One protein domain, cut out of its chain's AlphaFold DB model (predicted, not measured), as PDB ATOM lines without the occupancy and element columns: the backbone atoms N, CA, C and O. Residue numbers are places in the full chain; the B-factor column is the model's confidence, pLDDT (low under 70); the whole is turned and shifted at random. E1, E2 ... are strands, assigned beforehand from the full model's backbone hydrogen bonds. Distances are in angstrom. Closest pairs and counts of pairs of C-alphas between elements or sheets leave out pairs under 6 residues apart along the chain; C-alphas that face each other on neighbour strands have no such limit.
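AT A GLANCE: This is residues 243 to 300 of the 320 residues of an uncharacterized protein of Rothia dentocariosa (UniProt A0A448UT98). What is the shape? One strongly twisted antiparallel sheet, E4 - E3 - E2 - E1 - E5, folds back on itself, with E4 and E3 facing E1 and E5 and E2 as the hinge; the long, bent hairpin of E3 and E4 makes the length. What is it built of? The 58 printed residues, all strand in class, hold E1 to E5 in order; E1 to E4 form a meander, each the antiparallel neighbour of the one before. It is compact, radius of gyration of the C-alphas 11.5 A, spanning 34 by 21 by 15 A.

HOW THE PARTS SIT: What neighbours E1, residues 243 to 246? E2, residues 255 to 262, forms a hairpin with it, N 244 and O 255 being 2.9 A apart. E5, residues 295 to 299, is antiparallel to it, with N 245 and O 296 at 2.9 A. What follows? E3, residues 266 to 275, forms hairpins with E2, N 258 to O 270 2.8 A, and with E4, residues 280 to 290, N 267 to O 289 2.9 A.

IN THESE COORDINATES: Where does E1 begin? C-alpha 243 is at (88.976, 91.208, 79.429). Which strands are long? E3 spans 24.8 A and E4 25.1 A.

THE WHOLE: Any cut? The printed part has no cut. Where is confidence low? Residues 248 to 253 are under 70.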
ATOM      1  N   CYS A 243      89.097  90.441  78.211       81.44
ATOM      2  CA  CYS A 243      88.976  91.208  79.429       81.44
ATOM      3  C   CYS A 243      90.282  91.964  79.665       81.44
ATOM      4  O   CYS A 243      91.348  91.358  79.787       81.44
ATOM      5  N   VAL A 244      90.202  93.293  79.707       81.75
ATOM      6  CA  VAL A 244      91.331  94.160  80.055       81.75
ATOM      7  C   VAL A 244      91.177  94.567  81.514       81.75
ATOM      8  O   VAL A 244      90.201  95.220  81.880       81.75
ATOM      9  N   VAL A 245      92.130  94.171  82.352       81.62
ATOM     10  CA  VAL A 245      92.106  94.423  83.798       81.62
ATOM     11  C   VAL A 245      93.330  95.240  84.188       81.62
ATOM     12  O   VAL A 245      94.433  94.994  83.697       81.62
ATOM     13  N   ASP A 246      93.143  96.199  85.092       78.38
ATOM     14  CA  ASP A 246      94.256  96.869  85.763       78.38
ATOM     15  C   ASP A 246      95.009  95.842  86.616       78.38
ATOM     16  O   ASP A 246      94.428  95.195  87.493       78.38
ATOM     17  N   SER A 247      96.307  95.673  86.366       72.62
ATOM     18  CA  SER A 247      97.101  94.645  87.041       72.62
ATOM     19  C   SER A 247      97.245  94.876  88.549       72.62
ATOM     20  O   SER A 247      97.568  93.933  89.269       72.62
ATOM     21  N   TYR A 248      97.008  96.098  89.034       66.75
ATOM     22  CA  TYR A 248      97.204  96.480  90.436       66.75
ATOM     23  C   TYR A 248      95.902  96.726  91.204       66.75
ATOM     24  O   TYR A 248      95.944  96.851  92.429       66.75
ATOM     25  N   ASN A 249      94.750  96.770  90.528       63.81
ATOM     26  CA  ASN A 249      93.457  97.010  91.166       63.81
ATOM     27  C   ASN A 249      92.466  95.875  90.876       63.81
ATOM     28  O   ASN A 249      91.589  95.985  90.020       63.81
ATOM     29  N   SER A 250      92.578  94.789  91.644       57.38
ATOM     30  CA  SER A 250      91.729  93.592  91.533       57.38
ATOM     31  C   SER A 250      90.253  93.810  91.896       57.38
ATOM     32  O   SER A 250      89.453  92.890  91.751       57.38
ATOM     33  N   LYS A 251      89.877  95.006  92.377       58.00
ATOM     34  CA  LYS A 251      88.481  95.364  92.676       58.00
ATOM     35  C   LYS A 251      87.715  95.884  91.462       58.00
ATOM     36  O   LYS A 251      86.491  95.940  91.517       58.00
ATOM     37  N   ASN A 252      88.404  96.278  90.392       65.62
ATOM     38  CA  ASN A 252      87.744  96.672  89.154       65.62
ATOM     39  C   ASN A 252      87.420  95.410  88.357       65.62
ATOM     40  O   ASN A 252      88.319  94.629  88.053       65.62
ATOM     41  N   SER A 253      86.156  95.230  87.977       64.62
ATOM     42  CA  SER A 253      85.646  94.053  87.258       64.62
ATOM     43  C   SER A 253      86.182  93.903  85.825       64.62
ATOM     44  O   SER A 253      85.578  93.204  85.025       64.62
ATOM     45  N   GLY A 254      87.279  94.578  85.472       75.44
ATOM     46  CA  GLY A 254      87.816  94.641  84.118       75.44
ATOM     47  C   GLY A 254      86.883  95.321  83.111       75.44
ATOM     48  O   GLY A 254      85.732  95.657  83.392       75.44
ATOM     49  N   ARG A 255      87.407  95.554  81.909       81.62
ATOM     50  CA  ARG A 255      86.663  96.054  80.748       81.62
ATOM     51  C   ARG A 255      86.653  94.981  79.664       81.62
ATOM     52  O   ARG A 255      87.692  94.669  79.078       81.62
ATOM     53  N   THR A 256      85.470  94.441  79.392       85.00
ATOM     54  CA  THR A 256      85.225  93.548  78.257       85.00
ATOM     55  C   THR A 256      85.354  94.356  76.970       85.00
ATOM     56  O   THR A 256      84.617  95.316  76.770       85.00
ATOM     57  N   SER A 257      86.311  94.011  76.116       84.62
ATOM     58  CA  SER A 257      86.624  94.782  74.911       84.62
ATOM     59  C   SER A 257      87.373  93.948  73.866       84.62
ATOM     60  O   SER A 257      87.869  92.864  74.165       84.62
ATOM     61  N   LEU A 258      87.464  94.435  72.627       84.94
ATOM     62  CA  LEU A 258      88.341  93.883  71.594       84.94
ATOM     63  C   LEU A 258      89.624  94.721  71.505       84.94
ATOM     64  O   LEU A 258      89.595  95.821  70.942       84.94
ATOM     65  N   PRO A 259      90.756  94.237  72.036       79.44
ATOM     66  CA  PRO A 259      92.020  94.951  71.974       79.44
ATOM     67  C   PRO A 259      92.614  94.889  70.568       79.44
ATOM     68  O   PRO A 259      92.606  93.844  69.918       79.44
ATOM     69  N   VAL A 260      93.159  96.015  70.108       77.38
ATOM     70  CA  VAL A 260      93.687  96.134  68.741       77.38
ATOM     71  C   VAL A 260      95.151  96.534  68.715       77.38
ATOM     72  O   VAL A 260      95.923  96.000  67.917       77.38
ATOM     73  N   SER A 261      95.560  97.428  69.612       76.69
ATOM     74  CA  SER A 261      96.966  97.787  69.772       76.69
ATOM     75  C   SER A 261      97.323  98.021  71.227       76.69
ATOM     76  O   SER A 261      96.548  98.603  71.988       76.69
ATOM     77  N   TYR A 262      98.529  97.589  71.573       80.31
ATOM     78  CA  TYR A 262      99.058  97.570  72.924       80.31
ATOM     79  C   TYR A 262     100.160  98.616  73.050       80.31
ATOM     80  O   TYR A 262     101.080  98.646  72.235       80.31
ATOM     81  N   ASP A 263     100.061  99.455  74.071       81.00
ATOM     82  CA  ASP A 263     101.098 100.391  74.496       81.00
ATOM     83  C   ASP A 263     101.523 100.037  75.930       81.00
ATOM     84  O   ASP A 263     100.843  99.304  76.642       81.00
ATOM     85  N   THR A 264     102.651 100.560  76.381       76.50
ATOM     86  CA  THR A 264     103.184 100.425  77.739       76.50
ATOM     87  C   THR A 264     102.244 100.961  78.823       76.50
ATOM     88  O   THR A 264     102.268 100.465  79.947       76.50
ATOM     89  N   ARG A 265     101.410 101.958  78.498       77.00
ATOM     90  CA  ARG A 265     100.507 102.641  79.444       77.00
ATOM     91  C   ARG A 265      99.028 102.525  79.095       77.00
ATOM     92  O   ARG A 265      98.196 103.120  79.774       77.00
ATOM     93  N   GLY A 266      98.676 101.770  78.059       81.12
ATOM     94  CA  GLY A 266      97.283 101.646  77.661       81.12
ATOM     95  C   GLY A 266      97.047 100.730  76.478       81.12
ATOM     96  O   GLY A 266      97.977 100.202  75.871       81.12
ATOM     97  N   VAL A 267      95.773 100.534  76.154       83.56
ATOM     98  CA  VAL A 267      95.332  99.676  75.052       83.56
ATOM     99  C   VAL A 267      94.285 100.419  74.244       83.56
ATOM    100  O   VAL A 267      93.306 100.919  74.798       83.56
ATOM    101  N   HIS A 268      94.456 100.458  72.923       85.75
ATOM    102  CA  HIS A 268      93.359 100.844  72.042       85.75
ATOM    103  C   HIS A 268      92.420  99.659  71.875       85.75
ATOM    104  O   HIS A 268      92.836  98.585  71.423       85.75
ATOM    105  N   VAL A 269      91.154  99.879  72.204       87.75
ATOM    106  CA  VAL A 269      90.132  98.843  72.201       87.75
ATOM    107  C   VAL A 269      88.894  99.290  71.431       87.75
ATOM    108  O   VAL A 269      88.593 100.481  71.337       87.75
ATOM    109  N   PHE A 270      88.165  98.321  70.892       87.38
ATOM    110  CA  PHE A 270      86.767  98.493  70.516       87.38
ATOM    111  C   PHE A 270      85.912  97.930  71.646       87.38
ATOM    112  O   PHE A 270      86.147  96.816  72.109       87.38
ATOM    113  N   THR A 271      84.955  98.707  72.127       87.62
ATOM    114  CA  THR A 271      84.078  98.332  73.237       87.62
ATOM    115  C   THR A 271      82.630  98.653  72.891       87.62
ATOM    116  O   THR A 271      82.351  99.369  71.932       87.62
ATOM    117  N   GLY A 272      81.703  98.082  73.646       87.00
ATOM    118  CA  GLY A 272      80.270  98.177  73.417       87.00
ATOM    119  C   GLY A 272      79.525  97.178  74.291       87.00
ATOM    120  O   GLY A 272      80.087  96.593  75.219       87.00
ATOM    121  N   ASN A 273      78.258  96.952  73.970       87.31
ATOM    122  CA  ASN A 273      77.446  95.954  74.651       87.31
ATOM    123  C   ASN A 273      77.662  94.598  73.975       87.31
ATOM    124  O   ASN A 273      77.186  94.380  72.858       87.31
ATOM    125  N   TYR A 274      78.397  93.714  74.646       83.75
ATOM    126  CA  TYR A 274      78.600  92.337  74.213       83.75
ATOM    127  C   TYR A 274      77.508  91.428  74.774       83.75
ATOM    128  O   TYR A 274      77.323  91.362  75.989       83.75
ATOM    129  N   ASP A 275      76.822  90.705  73.895       80.00
ATOM    130  CA  ASP A 275      75.884  89.658  74.279       80.00
ATOM    131  C   ASP A 275      76.586  88.285  74.238       80.00
ATOM    132  O   ASP A 275      76.876  87.771  73.152       80.00
ATOM    133  N   PRO A 276      76.855  87.653  75.397       76.12
ATOM    134  CA  PRO A 276      77.495  86.343  75.447       76.12
ATOM    135  C   PRO A 276      76.622  85.216  74.882       76.12
ATOM    136  O   PRO A 276      77.169  84.176  74.523       76.12
ATOM    137  N   GLY A 277      75.298  85.398  74.786       72.00
ATOM    138  CA  GLY A 277      74.384  84.400  74.232       72.00
ATOM    139  C   GLY A 277      74.447  84.308  72.707       72.00
ATOM    140  O   GLY A 277      74.322  83.221  72.147       72.00
ATOM    141  N   THR A 278      74.679  85.436  72.032       72.62
ATOM    142  CA  THR A 278      74.765  85.506  70.563       72.62
ATOM    143  C   THR A 278      76.188  85.688  70.040       72.62
ATOM    144  O   THR A 278      76.434  85.465  68.855       72.62
ATOM    145  N   GLY A 279      77.137  86.078  70.895       74.50
ATOM    146  CA  GLY A 279      78.508  86.399  70.498       74.50
ATOM    147  C   GLY A 279      78.629  87.714  69.724       74.50
ATOM    148  O   GLY A 279      79.633  87.930  69.043       74.50
ATOM    149  N   LYS A 280      77.607  88.576  69.799       81.69
ATOM    150  CA  LYS A 280      77.516  89.819  69.031       81.69
ATOM    151  C   LYS A 280      77.743  91.050  69.895       81.69
ATOM    152  O   LYS A 280      77.473  91.067  71.094       81.69
ATOM    153  N   TRP A 281      78.224  92.100  69.248       85.31
ATOM    154  CA  TRP A 281      78.437  93.417  69.819       85.31
ATOM    155  C   TRP A 281      77.429  94.409  69.256       85.31
ATOM    156  O   TRP A 281      77.109  94.388  68.067       85.31
ATOM    157  N   THR A 282      76.956  95.309  70.112       87.06
ATOM    158  CA  THR A 282      76.094  96.436  69.742       87.06
ATOM    159  C   THR A 282      76.645  97.733  70.322       87.06
ATOM    160  O   THR A 282      77.346  97.720  71.337       87.06
ATOM    161  N   ASN A 283      76.336  98.860  69.673       88.44
ATOM    162  CA  ASN A 283      76.841 100.188  70.046       88.44
ATOM    163  C   ASN A 283      78.375 100.219  70.193       88.44
ATOM    164  O   ASN A 283      78.932 100.654  71.208       88.44
ATOM    165  N   VAL A 284      79.047  99.661  69.185       89.06
ATOM    166  CA  VAL A 284      80.500  99.550  69.174       89.06
ATOM    167  C   VAL A 284      81.102 100.936  69.000       89.06
ATOM    168  O   VAL A 284      80.646 101.740  68.195       89.06
ATOM    169  N   HIS A 285      82.142 101.229  69.762       90.12
ATOM    170  CA  HIS A 285      82.925 102.439  69.606       90.12
ATOM    171  C   HIS A 285      84.367 102.182  70.026       90.12
ATOM    172  O   HIS A 285      84.694 101.210  70.711       90.12
ATOM    173  N   ARG A 286      85.253 103.064  69.573       88.56
ATOM    174  CA  ARG A 286      86.676 102.991  69.877       88.56
ATOM    175  C   ARG A 286      86.985 103.790  71.138       88.56
ATOM    176  O   ARG A 286      86.584 104.944  71.248       88.56
ATOM    177  N   GLU A 287      87.765 103.204  72.034       90.12
ATOM    178  CA  GLU A 287      88.242 103.842  73.262       90.12
ATOM    179  C   GLU A 287      89.745 103.560  73.437       90.12
ATOM    180  O   GLU A 287      90.280 102.568  72.930       90.12
ATOM    181  N   TYR A 288      90.454 104.449  74.132       88.50
ATOM    182  CA  TYR A 288      91.800 104.173  74.632       88.50
ATOM    183  C   TYR A 288      91.723 103.999  76.143       88.50
ATOM    184  O   TYR A 288      91.391 104.939  76.864       88.50
ATOM    185  N   LEU A 289      92.016 102.792  76.616       86.31
ATOM    186  CA  LEU A 289      92.066 102.495  78.040       86.31
ATOM    187  C   LEU A 289      93.474 102.801  78.544       86.31
ATOM    188  O   LEU A 289      94.413 102.074  78.220       86.31
ATOM    189  N   GLN A 290      93.614 103.875  79.317       85.81
ATOM    190  CA  GLN A 290      94.875 104.260  79.944       85.81
ATOM    191  C   GLN A 290      94.972 103.678  81.357       85.81
ATOM    192  O   GLN A 290      94.037 103.784  82.147       85.81
ATOM    193  N   PHE A 291      96.129 103.107  81.684       83.75
ATOM    194  CA  PHE A 291      96.424 102.515  82.984       83.75
ATOM    195  C   PHE A 291      97.712 103.112  83.548       83.75
ATOM    196  O   PHE A 291      98.763 103.075  82.912       83.75
ATOM    197  N   GLU A 292      97.645 103.644  84.766       78.75
ATOM    198  CA  GLU A 292      98.792 104.306  85.405       78.75
ATOM    199  C   GLU A 292      99.881 103.322  85.841       78.75
ATOM    200  O   GLU A 292     101.065 103.656  85.822       78.75
ATOM    201  N   LYS A 293      99.482 102.109  86.240       75.19
ATOM    202  CA  LYS A 293     100.379 101.106  86.833       75.19
ATOM    203  C   LYS A 293     100.556  99.854  85.973       75.19
ATOM    204  O   LYS A 293     101.284  98.958  86.372       75.19
ATOM    205  N   GLY A 294      99.960  99.809  84.782       77.38
ATOM    206  CA  GLY A 294     100.002  98.657  83.876       77.38
ATOM    207  C   GLY A 294      98.681  97.888  83.816       77.38
ATOM    208  O   GLY A 294      97.758  98.132  84.591       77.38
ATOM    209  N   TYR A 295      98.573  96.979  82.849       80.56
ATOM    210  CA  TYR A 295      97.356  96.214  82.584       80.56
ATOM    211  C   TYR A 295      97.674  94.775  82.193       80.56
ATOM    212  O   TYR A 295      98.779  94.445  81.757       80.56
ATOM    213  N   LYS A 296      96.664  93.919  82.316       82.19
ATOM    214  CA  LYS A 296      96.680  92.539  81.847       82.19
ATOM    215  C   LYS A 296      95.490  92.313  80.924       82.19
ATOM    216  O   LYS A 296      94.379  92.739  81.225       82.19
ATOM    217  N   VAL A 297      95.729  91.619  79.816       76.31
ATOM    218  CA  VAL A 297      94.677  91.208  78.883       76.31
ATOM    219  C   VAL A 297      94.522  89.699  78.950       76.31
ATOM    220  O   VAL A 297      95.495  88.962  78.792       76.31
ATOM    221  N   THR A 298      93.304  89.242  79.214       76.31
ATOM    222  CA  THR A 298      92.937  87.822  79.235       76.31
ATOM    223  C   THR A 298      91.850  87.553  78.202       76.31
ATOM    224  O   THR A 298      90.986  88.394  77.974       76.31
ATOM    225  N   SER A 299      91.879  86.381  77.564       71.31
ATOM    226  CA  SER A 299      90.835  85.991  76.606       71.31
ATOM    227  C   SER A 299      89.493  85.805  77.320       71.31
ATOM    228  O   SER A 299      89.469  85.267  78.426       71.31
ATOM    229  N   GLY A 300      88.389  86.196  76.679       73.00
ATOM    230  CA  GLY A 300      87.033  86.014  77.208       73.00
ATOM    231  C   GLY A 300      86.419  87.264  77.843       73.00
ATOM    232  O   GLY A 300      87.027  88.332  77.884       73.00
TER     233      GLY A 300